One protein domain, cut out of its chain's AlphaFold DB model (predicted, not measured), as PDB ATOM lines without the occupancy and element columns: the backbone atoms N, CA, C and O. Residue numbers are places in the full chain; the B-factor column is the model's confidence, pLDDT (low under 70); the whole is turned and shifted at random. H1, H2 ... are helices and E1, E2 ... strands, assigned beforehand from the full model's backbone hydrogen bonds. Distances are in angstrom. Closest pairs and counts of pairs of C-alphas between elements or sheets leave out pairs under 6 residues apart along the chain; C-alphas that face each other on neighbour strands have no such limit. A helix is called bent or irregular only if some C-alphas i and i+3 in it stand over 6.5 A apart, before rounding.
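What this domain is: This is residues 2 to 82 of the 82 residues of the protein "Prolyl 4-hydroxylase" of Paenibacillus sp. 1_12 (UniProt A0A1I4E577). There is little regular structure here: two short two-stranded ribbons, E1 with E4 and E2 with E3, while much of a long unnamed stretch, residues 2 to 33, runs past the E1 and E2 side, and small helix H1 sits far out at one end. The 81 printed residues run H1, E1, E2, E3, E4, mixed in class, with 21 in named elements; both sheets are antiparallel. The whole is only just loose, close to compact, with radius of gyration 14.3 A and spans of 40 by 27 by 21 A.

Where its parts are: Find C-alpha 42 at (-53.933, 239.724, 13.648); E1 runs 13.4 A to residue 46. E4, residues 73 to 77, covers 13.5 A, ending at (-50.504, 241.580, 12.331). E2 is residues 57 to 59, E3 64 to 66, and irregular H1 34 to 38, with C-alphas 34 and 37 7.0 A apart.

How they stand to each other: E1 and E4 are antiparallel at 172 degrees, N 43 and O 76 2.9 A apart, within hydrogen-bond range. Hairpin E2 and E3 has N 66 and O 57 within range at 2.8 A. The closest C-alphas of E3 and E4, Val 66 and Val 74, are 7.6 A apart. E1 and E2 are apart, and H1 is apart from E2, E3 and E4. H1 has 0 of 1 O i to N i+4 pairs within range and 1 of 2 O i to N i+3 pairs.

The domain as a whole: The C-alphas farthest apart, Glu 52 and Ala 82, are 40.9 A apart. The printed part has no cut, and no link between named elements is long. Look for pLDDT under 70 at residues 79 to 82.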
ATOM      1  N   HIS A   2     -50.262 240.962  22.825       82.88
ATOM      2  CA  HIS A   2     -50.902 241.488  24.044       82.88
ATOM      3  C   HIS A   2     -52.414 241.667  23.818       82.88
ATOM      4  O   HIS A   2     -52.990 242.697  24.145       82.88
ATOM      5  N   VAL A   3     -53.050 240.672  23.194       87.44
ATOM      6  CA  VAL A   3     -54.494 240.661  22.929       87.44
ATOM      7  C   VAL A   3     -55.146 239.689  23.906       87.44
ATOM      8  O   VAL A   3     -54.681 238.561  24.062       87.44
ATOM      9  N   GLN A   4     -56.205 240.126  24.586       92.81
ATOM     10  CA  GLN A   4     -56.972 239.253  25.474       92.81
ATOM     11  C   GLN A   4     -57.655 238.140  24.672       92.81
ATOM     12  O   GLN A   4     -58.225 238.402  23.615       92.81
ATOM     13  N   ILE A   5     -57.669 236.917  25.210       92.81
ATOM     14  CA  ILE A   5     -58.326 235.757  24.581       92.81
ATOM     15  C   ILE A   5     -59.811 236.007  24.294       92.81
ATOM     16  O   ILE A   5     -60.331 235.482  23.320       92.81
ATOM     17  N   ALA A   6     -60.479 236.860  25.073       95.12
ATOM     18  CA  ALA A   6     -61.870 237.246  24.832       95.12
ATOM     19  C   ALA A   6     -62.108 237.929  23.467       95.12
ATOM     20  O   ALA A   6     -63.245 237.981  23.011       95.12
ATOM     21  N   HIS A   7     -61.059 238.440  22.812       93.69
ATOM     22  CA  HIS A   7     -61.137 239.005  21.461       93.69
ATOM     23  C   HIS A   7     -60.823 237.986  20.358       93.69
ATOM     24  O   HIS A   7     -60.907 238.325  19.179       93.69
ATOM     25  N   ALA A   8     -60.409 236.767  20.713       93.75
ATOM     26  CA  ALA A   8     -60.135 235.731  19.735       93.75
ATOM     27  C   ALA A   8     -61.449 235.163  19.190       93.75
ATOM     28  O   ALA A   8     -62.389 234.882  19.935       93.75
ATOM     29  N   GLU A   9     -61.488 234.944  17.880       94.12
ATOM     30  CA  GLU A   9     -62.466 234.031  17.300       94.12
ATOM     31  C   GLU A   9     -62.185 232.598  17.782       94.12
ATOM     32  O   GLU A   9     -61.073 232.271  18.207       94.12
ATOM     33  N   GLY A  10     -63.196 231.729  17.707       94.88
ATOM     34  CA  GLY A  10     -62.998 230.302  17.959       94.88
ATOM     35  C   GLY A  10     -61.956 229.703  17.011       94.88
ATOM     36  O   GLY A  10     -61.773 230.187  15.891       94.88
ATOM     37  N   LEU A  11     -61.280 228.639  17.454       96.12
ATOM     38  CA  LEU A  11     -60.329 227.915  16.609       96.12
ATOM     39  C   LEU A  11     -61.037 227.381  15.358       96.12
ATOM     40  O   LEU A  11     -62.134 226.829  15.441       96.12
ATOM     41  N   GLN A  12     -60.394 227.565  14.208       96.88
ATOM     42  CA  GLN A  12     -60.861 227.068  12.919       96.88
ATOM     43  C   GLN A  12     -59.849 226.058  12.395       96.88
ATOM     44  O   GLN A  12     -58.701 226.416  12.126       96.88
ATOM     45  N   ASP A  13     -60.293 224.814  12.235       96.88
ATOM     46  CA  ASP A  13     -59.477 223.740  11.682       96.88
ATOM     47  C   ASP A  13     -59.692 223.656  10.169       96.88
ATOM     48  O   ASP A  13     -60.823 223.552   9.688       96.88
ATOM     49  N   LEU A  14     -58.597 223.695   9.408       97.00
ATOM     50  CA  LEU A  14     -58.608 223.539   7.956       97.00
ATOM     51  C   LEU A  14     -57.705 222.375   7.557       97.00
ATOM     52  O   LEU A  14     -56.576 222.261   8.034       97.00
ATOM     53  N   HIS A  15     -58.188 221.540   6.637       96.19
ATOM     54  CA  HIS A  15     -57.430 220.439   6.055       96.19
ATOM     55  C   HIS A  15     -57.426 220.574   4.532       96.19
ATOM     56  O   HIS A  15     -58.487 220.687   3.919       96.19
ATOM     57  N   TYR A  16     -56.229 220.597   3.941       95.94
ATOM     58  CA  TYR A  16     -56.029 220.716   2.498       95.94
ATOM     59  C   TYR A  16     -55.518 219.394   1.928       95.94
ATOM     60  O   TYR A  16     -54.428 218.942   2.276       95.94
ATOM     61  N   GLU A  17     -56.283 218.821   1.010       95.00
ATOM     62  CA  GLU A  17     -55.911 217.635   0.243       95.00
ATOM     63  C   GLU A  17     -54.915 217.974  -0.883       95.00
ATOM     64  O   GLU A  17     -54.813 219.133  -1.315       95.00
ATOM     65  N   PRO A  18     -54.187 216.982  -1.431       93.06
ATOM     66  CA  PRO A  18     -53.306 217.194  -2.574       93.06
ATOM     67  C   PRO A  18     -54.004 217.909  -3.739       93.06
ATOM     68  O   PRO A  18     -55.011 217.450  -4.272       93.06
ATOM     69  N   GLY A  19     -53.434 219.041  -4.160       92.56
ATOM     70  CA  GLY A  19     -53.969 219.871  -5.243       92.56
ATOM     71  C   GLY A  19     -54.900 220.995  -4.782       92.56
ATOM     72  O   GLY A  19     -55.183 221.885  -5.581       92.56
ATOM     73  N   GLN A  20     -55.318 221.008  -3.515       96.31
ATOM     74  CA  GLN A  20     -56.038 222.139  -2.943       96.31
ATOM     75  C   GLN A  20     -55.084 223.273  -2.568       96.31
ATOM     76  O   GLN A  20     -53.927 223.069  -2.194       96.31
ATOM     77  N   GLU A  21     -55.600 224.490  -2.662       94.81
ATOM     78  CA  GLU A  21     -54.918 225.707  -2.255       94.81
ATOM     79  C   GLU A  21     -55.941 226.740  -1.799       94.81
ATOM     80  O   GLU A  21     -57.135 226.637  -2.091       94.81
ATOM     81  N   PHE A  22     -55.453 227.768  -1.116       93.88
ATOM     82  CA  PHE A  22     -56.224 228.971  -0.864       93.88
ATOM     83  C   PHE A  22     -55.607 230.124  -1.649       93.88
ATOM     84  O   PHE A  22     -54.387 230.294  -1.656       93.88
ATOM     85  N   LYS A  23     -56.443 230.906  -2.335       94.19
ATOM     86  CA  LYS A  23     -55.974 232.067  -3.098       94.19
ATOM     87  C   LYS A  23     -55.504 233.177  -2.158       94.19
ATOM     88  O   LYS A  23     -55.932 233.274  -1.008       94.19
ATOM     89  N   GLU A  24     -54.619 234.027  -2.658       92.56
ATOM     90  CA  GLU A  24     -54.155 235.203  -1.924       92.56
ATOM     91  C   GLU A  24     -55.338 236.075  -1.491       92.56
ATOM     92  O   GLU A  24     -56.270 236.317  -2.259       92.56
ATOM     93  N   HIS A  25     -55.319 236.512  -0.235       92.19
ATOM     94  CA  HIS A  25     -56.401 237.273   0.378       92.19
ATOM     95  C   HIS A  25     -55.901 238.012   1.621       92.19
ATOM     96  O   HIS A  25     -54.818 237.741   2.142       92.19
ATOM     97  N   TYR A  26     -56.738 238.917   2.125       90.94
ATOM     98  CA  TYR A  26     -56.558 239.523   3.437       90.94
ATOM     99  C   TYR A  26     -57.381 238.773   4.481       90.94
ATOM    100  O   TYR A  26     -58.533 238.423   4.235       90.94
ATOM    101  N   GLY A  27     -56.806 238.577   5.670       87.50
ATOM    102  CA  GLY A  27     -57.524 237.984   6.802       87.50
ATOM    103  C   GLY A  27     -58.631 238.885   7.362       87.50
ATOM    104  O   GLY A  27     -59.536 238.379   8.019       87.50
ATOM    105  N   SER A  28     -58.573 240.193   7.090       89.62
ATOM    106  CA  SER A  28     -59.550 241.204   7.504       89.62
ATOM    107  C   SER A  28     -60.739 241.310   6.547       89.62
ATOM    108  O   SER A  28     -60.604 241.119   5.339       89.62
ATOM    109  N   PHE A  29     -61.880 241.748   7.062       90.50
ATOM    110  CA  PHE A  29     -63.052 242.081   6.264       90.50
ATOM    111  C   PHE A  29     -62.853 243.368   5.446       90.50
ATOM    112  O   PHE A  29     -62.218 244.316   5.913       90.50
ATOM    113  N   GLY A  30     -63.421 243.412   4.237       89.31
ATOM    114  CA  GLY A  30     -63.471 244.626   3.415       89.31
ATOM    115  C   GLY A  30     -64.428 245.690   3.979       89.31
ATOM    116  O   GLY A  30     -65.261 245.369   4.827       89.31
ATOM    117  N   PRO A  31     -64.364 246.946   3.493       87.81
ATOM    118  CA  PRO A  31     -65.075 248.085   4.091       87.81
ATOM    119  C   PRO A  31     -66.601 247.910   4.136       87.81
ATOM    120  O   PRO A  31     -67.235 248.307   5.108       87.81
ATOM    121  N   ASN A  32     -67.180 247.244   3.134       92.88
ATOM    122  CA  ASN A  32     -68.630 247.053   3.011       92.88
ATOM    123  C   ASN A  32     -69.151 245.795   3.729       92.88
ATOM    124  O   ASN A  32     -70.330 245.467   3.617       92.88
ATOM    125  N   ASN A  33     -68.288 245.044   4.416       92.25
ATOM    126  CA  ASN A  33     -68.715 243.873   5.172       92.25
ATOM    127  C   ASN A  33     -69.286 244.321   6.531       92.25
ATOM    128  O   ASN A  33     -68.622 245.101   7.209       92.25
ATOM    129  N   PRO A  34     -70.442 243.804   6.983       92.25
ATOM    130  CA  PRO A  34     -71.005 244.153   8.290       92.25
ATOM    131  C   PRO A  34     -70.043 243.939   9.465       92.25
ATOM    132  O   PRO A  34     -70.094 244.680  10.432       92.25
ATOM    133  N   SER A  35     -69.123 242.976   9.369       90.88
ATOM    134  CA  SER A  35     -68.133 242.671  10.412       90.88
ATOM    135  C   SER A  35     -66.914 243.607  10.392       90.88
ATOM    136  O   SER A  35     -66.005 243.461  11.207       90.88
ATOM    137  N   SER A  36     -66.857 244.581   9.475       90.31
ATOM    138  CA  SER A  36     -65.719 245.501   9.351       90.31
ATOM    139  C   SER A  36     -65.551 246.431  10.559       90.31
ATOM    140  O   SER A  36     -64.433 246.877  10.813       90.31
ATOM    141  N   HIS A  37     -66.613 246.674  11.339       89.44
ATOM    142  CA  HIS A  37     -66.563 247.496  12.555       89.44
ATOM    143  C   HIS A  37     -65.792 246.834  13.713       89.44
ATOM    144  O   HIS A  37     -65.360 247.521  14.633       89.44
ATOM    145  N   ASN A  38     -65.643 245.506  13.692       90.88
ATOM    146  CA  ASN A  38     -64.869 244.729  14.660       90.88
ATOM    147  C   ASN A  38     -63.947 243.774  13.900       90.88
ATOM    148  O   ASN A  38     -64.120 242.556  13.895       90.88
ATOM    149  N   ASN A  39     -63.024 244.367  13.150       92.25
ATOM    150  CA  ASN A  39     -62.211 243.633  12.200       92.25
ATOM    151  C   ASN A  39     -61.060 242.878  12.879       92.25
ATOM    152  O   ASN A  39     -60.553 243.274  13.929       92.25
ATOM    153  N   ARG A  40     -60.580 241.827  12.216       92.69
ATOM    154  CA  ARG A  40     -59.399 241.073  12.643       92.69
ATOM    155  C   ARG A  40     -58.154 241.953  12.544       92.69
ATOM    156  O   ARG A  40     -57.838 242.483  11.477       92.69
ATOM    157  N   ILE A  41     -57.433 242.069  13.654       92.88
ATOM    158  CA  ILE A  41     -56.183 242.842  13.745       92.88
ATOM    159  C   ILE A  41     -54.933 241.979  13.532       92.88
ATOM    160  O   ILE A  41     -53.889 242.480  13.121       92.88
ATOM    161  N   SER A  42     -55.041 240.670  13.768       94.44
ATOM    162  CA  SER A  42     -53.933 239.724  13.648       94.44
ATOM    163  C   SER A  42     -54.429 238.302  13.420       94.44
ATOM    164  O   SER A  42     -55.544 237.975  13.825       94.44
ATOM    165  N   THR A  43     -53.570 237.454  12.860       95.62
ATOM    166  CA  THR A  43     -53.845 236.032  12.621       95.62
ATOM    167  C   THR A  43     -52.696 235.178  13.153       95.62
ATOM    168  O   THR A  43     -51.525 235.510  12.957       95.62
ATOM    169  N   LEU A  44     -53.034 234.055  13.792       96.06
ATOM    170  CA  LEU A  44     -52.108 232.977  14.136       96.06
ATOM    171  C   LEU A  44     -52.508 231.728  13.343       96.06
ATOM    172  O   LEU A  44     -53.611 231.220  13.519       96.06
ATOM    173  N   VAL A  45     -51.617 231.233  12.486       97.44
ATOM    174  CA  VAL A  45     -51.796 229.959  11.775       97.44
ATOM    175  C   VAL A  45     -50.872 228.930  12.404       97.44
ATOM    176  O   VAL A  45     -49.666 229.154  12.467       97.44
ATOM    177  N   MET A  46     -51.432 227.809  12.855       98.19
ATOM    178  CA  MET A  46     -50.688 226.687  13.433       98.19
ATOM    179  C   MET A  46     -50.666 225.518  12.450       98.19
ATOM    180  O   MET A  46     -51.697 225.161  11.886       98.19
ATOM    181  N   TYR A  47     -49.501 224.905  12.256       98.00
ATOM    182  CA  TYR A  47     -49.354 223.753  11.368       98.00
ATOM    183  C   TYR A  47     -49.467 222.459  12.174       98.00
ATOM    184  O   TYR A  47     -48.627 222.164  13.025       98.00
ATOM    185  N   LEU A  48     -50.521 221.686  11.918       97.69
ATOM    186  CA  LEU A  48     -50.901 220.545  12.761       97.69
ATOM    187  C   LEU A  48     -50.299 219.205  12.299       97.69
ATOM    188  O   LEU A  48     -50.284 218.232  13.058       97.69
ATOM    189  N   ASN A  49     -49.759 219.145  11.080       96.06
ATOM    190  CA  ASN A  49     -49.153 217.953  10.490       96.06
ATOM    191  C   ASN A  49     -47.911 218.277   9.645       96.06
ATOM    192  O   ASN A  49     -47.638 219.429   9.308       96.06
ATOM    193  N   GLU A  50     -47.162 217.225   9.314       93.75
ATOM    194  CA  GLU A  50     -46.078 217.289   8.334       93.75
ATOM    195  C   GLU A  50     -46.651 217.321   6.916       93.75
ATOM    196  O   GLU A  50     -47.625 216.626   6.616       93.75
ATOM    197  N   VAL A  51     -46.024 218.101   6.033       91.56
ATOM    198  CA  VAL A  51     -46.413 218.215   4.623       91.56
ATOM    199  C   VAL A  51     -45.218 217.846   3.755       91.56
ATOM    200  O   VAL A  51     -44.208 218.545   3.738       91.56
ATOM    201  N   GLU A  52     -45.339 216.760   2.992       83.44
ATOM    202  CA  GLU A  52     -44.230 216.248   2.179       83.44
ATOM    203  C   GLU A  52     -43.814 217.219   1.062       83.44
ATOM    204  O   GLU A  52     -42.628 217.369   0.761       83.44
ATOM    205  N   LYS A  53     -44.788 217.878   0.412       85.75
ATOM    206  CA  LYS A  53     -44.563 218.810  -0.706       85.75
ATOM    207  C   LYS A  53     -45.606 219.933  -0.712       85.75
ATOM    208  O   LYS A  53     -46.790 219.686  -0.521       85.75
ATOM    209  N   ARG A  54     -45.178 221.155  -1.068       88.50
ATOM    210  CA  ARG A  54     -46.013 222.381  -1.145       88.50
ATOM    211  C   ARG A  54     -46.556 222.808   0.235       88.50
ATOM    212  O   ARG A  54     -45.766 222.845   1.169       88.50
ATOM    213  N   GLY A  55     -47.806 223.274   0.328       92.69
ATOM    214  CA  GLY A  55     -48.454 223.695   1.584       92.69
ATOM    215  C   GLY A  55     -47.857 224.929   2.275       92.69
ATOM    216  O   GLY A  55     -48.068 225.130   3.465       92.69
ATOM    217  N   LYS A  56     -47.070 225.737   1.557       95.75
ATOM    218  CA  LYS A  56     -46.386 226.911   2.117       95.75
ATOM    219  C   LYS A  56     -47.384 228.039   2.358       95.75
ATOM    220  O   LYS A  56     -48.231 228.290   1.505       95.75
ATOM    221  N   THR A  57     -47.209 228.786   3.440       97.12
ATOM    222  CA  THR A  57     -47.870 230.085   3.597       97.12
ATOM    223  C   THR A  57     -46.985 231.150   2.965       97.12
ATOM    224  O   THR A  57     -45.818 231.302   3.333       97.12
ATOM    225  N   THR A  58     -47.518 231.864   1.981       96.81
ATOM    226  CA  THR A  58     -46.776 232.868   1.214       96.81
ATOM    227  C   THR A  58     -47.300 234.264   1.505       96.81
ATOM    228  O   THR A  58     -48.509 234.482   1.506       96.81
ATOM    229  N   PHE A  59     -46.383 235.215   1.680       95.81
ATOM    230  CA  PHE A  59     -46.661 236.649   1.752       95.81
ATOM    231  C   PHE A  59     -45.969 237.329   0.559       95.81
ATOM    232  O   PHE A  59     -44.837 237.801   0.702       95.81
ATOM    233  N   PRO A  60     -46.604 237.352  -0.630       94.19
ATOM    234  CA  PRO A  60     -45.958 237.759  -1.881       94.19
ATOM    235  C   PRO A  60     -45.402 239.181  -1.834       94.19
ATOM    236  O   PRO A  60     -44.247 239.397  -2.186       94.19
ATOM    237  N   ASN A  61     -46.181 240.126  -1.298       92.62
ATOM    238  CA  ASN A  61     -45.787 241.536  -1.181       92.62
ATOM    239  C   ASN A  61     -44.567 241.758  -0.272       92.62
ATOM    240  O   ASN A  61     -43.912 242.790  -0.371       92.62
ATOM    241  N   LEU A  62     -44.267 240.804   0.614       93.62
ATOM    242  CA  LEU A  62     -43.107 240.840   1.505       93.62
ATOM    243  C   LEU A  62     -41.959 239.948   1.008       93.62
ATOM    244  O   LEU A  62     -40.887 239.951   1.603       93.62
ATOM    245  N   GLY A  63     -42.177 239.144  -0.039       96.06
ATOM    246  CA  GLY A  63     -41.218 238.132  -0.490       96.06
ATOM    247  C   GLY A  63     -40.964 237.015   0.532       96.06
ATOM    248  O   GLY A  63     -39.946 236.331   0.449       96.06
ATOM    249  N   ILE A  64     -41.863 236.823   1.506       96.62
ATOM    250  CA  ILE A  64     -41.697 235.850   2.595       96.62
ATOM    251  C   ILE A  64     -42.452 234.560   2.273       96.62
ATOM    252  O   ILE A  64     -43.598 234.568   1.818       96.62
ATOM    253  N   ILE A  65     -41.810 233.432   2.567       97.00
ATOM    254  CA  ILE A  65     -42.378 232.095   2.426       97.00
ATOM    255  C   ILE A  65     -42.125 231.322   3.716       97.00
ATOM    256  O   ILE A  65     -40.975 231.095   4.091       97.00
ATOM    257  N   VAL A  66     -43.196 230.856   4.349       97.06
ATOM    258  CA  VAL A  66     -43.139 229.994   5.529       97.06
ATOM    259  C   VAL A  66     -43.466 228.567   5.109       97.06
ATOM    260  O   VAL A  66     -44.502 228.301   4.496       97.06
ATOM    261  N   LYS A  67     -42.551 227.639   5.398       96.38
ATOM    262  CA  LYS A  67     -42.795 226.206   5.205       96.38
ATOM    263  C   LYS A  67     -43.525 225.662   6.436       96.38
ATOM    264  O   LYS A  67     -43.095 225.984   7.543       96.38
ATOM    265  N   PRO A  68     -44.573 224.844   6.262       96.50
ATOM    266  CA  PRO A  68     -45.235 224.202   7.385       96.50
ATOM    267  C   PRO A  68     -44.267 223.231   8.067       96.50
ATOM    268  O   PRO A  68     -43.608 222.434   7.400       96.50
ATOM    269  N   VAL A  69     -44.187 223.313   9.392       96.19
ATOM    270  CA  VAL A  69     -43.495 222.344  10.251       96.19
ATOM    271  C   VAL A  69     -44.461 221.978  11.365       96.19
ATOM    272  O   VAL A  69     -45.003 222.884  12.005       96.19
ATOM    273  N   LYS A  70     -44.698 220.687  11.606       97.56
ATOM    274  CA  LYS A  70     -45.676 220.262  12.611       97.56
ATOM    275  C   LYS A  70     -45.370 220.887  13.976       97.56
ATOM    276  O   LYS A  70     -44.248 220.818  14.469       97.56
ATOM    277  N   GLY A  71     -46.381 221.497  14.590       97.62
ATOM    278  CA  GLY A  71     -46.286 222.165  15.891       97.62
ATOM    279  C   GLY A  71     -45.727 223.590  15.846       97.62
ATOM    280  O   GLY A  71     -45.721 224.264  16.872       97.62
ATOM    281  N   SER A  72     -45.286 224.075  14.682       97.44
ATOM    282  CA  SER A  72     -44.912 225.480  14.502       97.44
ATOM    283  C   SER A  72     -46.128 226.350  14.178       97.44
ATOM    284  O   SER A  72     -47.200 225.857  13.815       97.44
ATOM    285  N   ALA A  73     -45.946 227.663  14.293       97.75
ATOM    286  CA  ALA A  73     -46.965 228.636  13.946       97.75
ATOM    287  C   ALA A  73     -46.354 229.862  13.267       97.75
ATOM    288  O   ALA A  73     -45.216 230.239  13.547       97.75
ATOM    289  N   VAL A  74     -47.139 230.510  12.407       97.12
ATOM    290  CA  VAL A  74     -46.848 231.844  11.884       97.12
ATOM    291  C   VAL A  74     -47.879 232.825  12.425       97.12
ATOM    292  O   VAL A  74     -49.087 232.613  12.320       97.12
ATOM    293  N   TYR A  75     -47.381 233.902  13.018       95.62
ATOM    294  CA  TYR A  75     -48.179 235.017  13.499       95.62
ATOM    295  C   TYR A  75     -47.900 236.248  12.650       95.62
ATOM    296  O   TYR A  75     -46.744 236.533  12.336       95.62
ATOM    297  N   PHE A  76     -48.949 236.981  12.302       94.06
ATOM    298  CA  PHE A  76     -48.822 238.242  11.587       94.06
ATOM    299  C   PHE A  76     -49.948 239.200  11.964       94.06
ATOM    300  O   PHE A  76     -51.086 238.802  12.218       94.06
ATOM    301  N   GLU A  77     -49.607 240.482  11.986       92.19
ATOM    302  CA  GLU A  77     -50.504 241.580  12.331       92.19
ATOM    303  C   GLU A  77     -50.731 242.451  11.105       92.19
ATOM    304  O   GLU A  77     -49.820 242.674  10.302       92.19
ATOM    305  N   ARG A  78     -51.944 242.982  10.961       79.94
ATOM    306  CA  ARG A  78     -52.198 244.016   9.964       79.94
ATOM    307  C   ARG A  78     -51.789 245.356  10.565       79.94
ATOM    308  O   ARG A  78     -52.573 245.987  11.267       79.94
ATOM    309  N   THR A  79     -50.573 245.806  10.275       63.59
ATOM    310  CA  THR A  79     -50.059 247.105  10.731       63.59
ATOM    311  C   THR A  79     -50.605 248.251   9.877       63.59
ATOM    312  O   THR A  79     -49.847 248.957   9.223       63.59
ATOM    313  N   ASN A  80     -51.923 248.448   9.889       57.75
ATOM    314  CA  ASN A  80     -52.494 249.754   9.583       57.75
ATOM    315  C   ASN A  80     -53.033 250.308  10.899       57.75
ATOM    316  O   ASN A  80     -54.167 250.025  11.289       57.75
ATOM    317  N   ALA A  81     -52.166 251.029  11.610       42.72
ATOM    318  CA  ALA A  81     -52.607 252.017  12.576       42.72
ATOM    319  C   ALA A  81     -53.039 253.253  11.773       42.72
ATOM    320  O   ALA A  81     -52.201 253.834  11.086       42.72
ATOM    321  N   ALA A  82     -54.321 253.603  11.905       36.59
ATOM    322  CA  ALA A  82     -55.049 254.681  11.222       36.59
ATOM    323  C   ALA A  82     -55.397 254.435   9.742       36.59
ATOM    324  O   ALA A  82     -54.495 254.192   8.912       36.59
TER     325      ALA A  82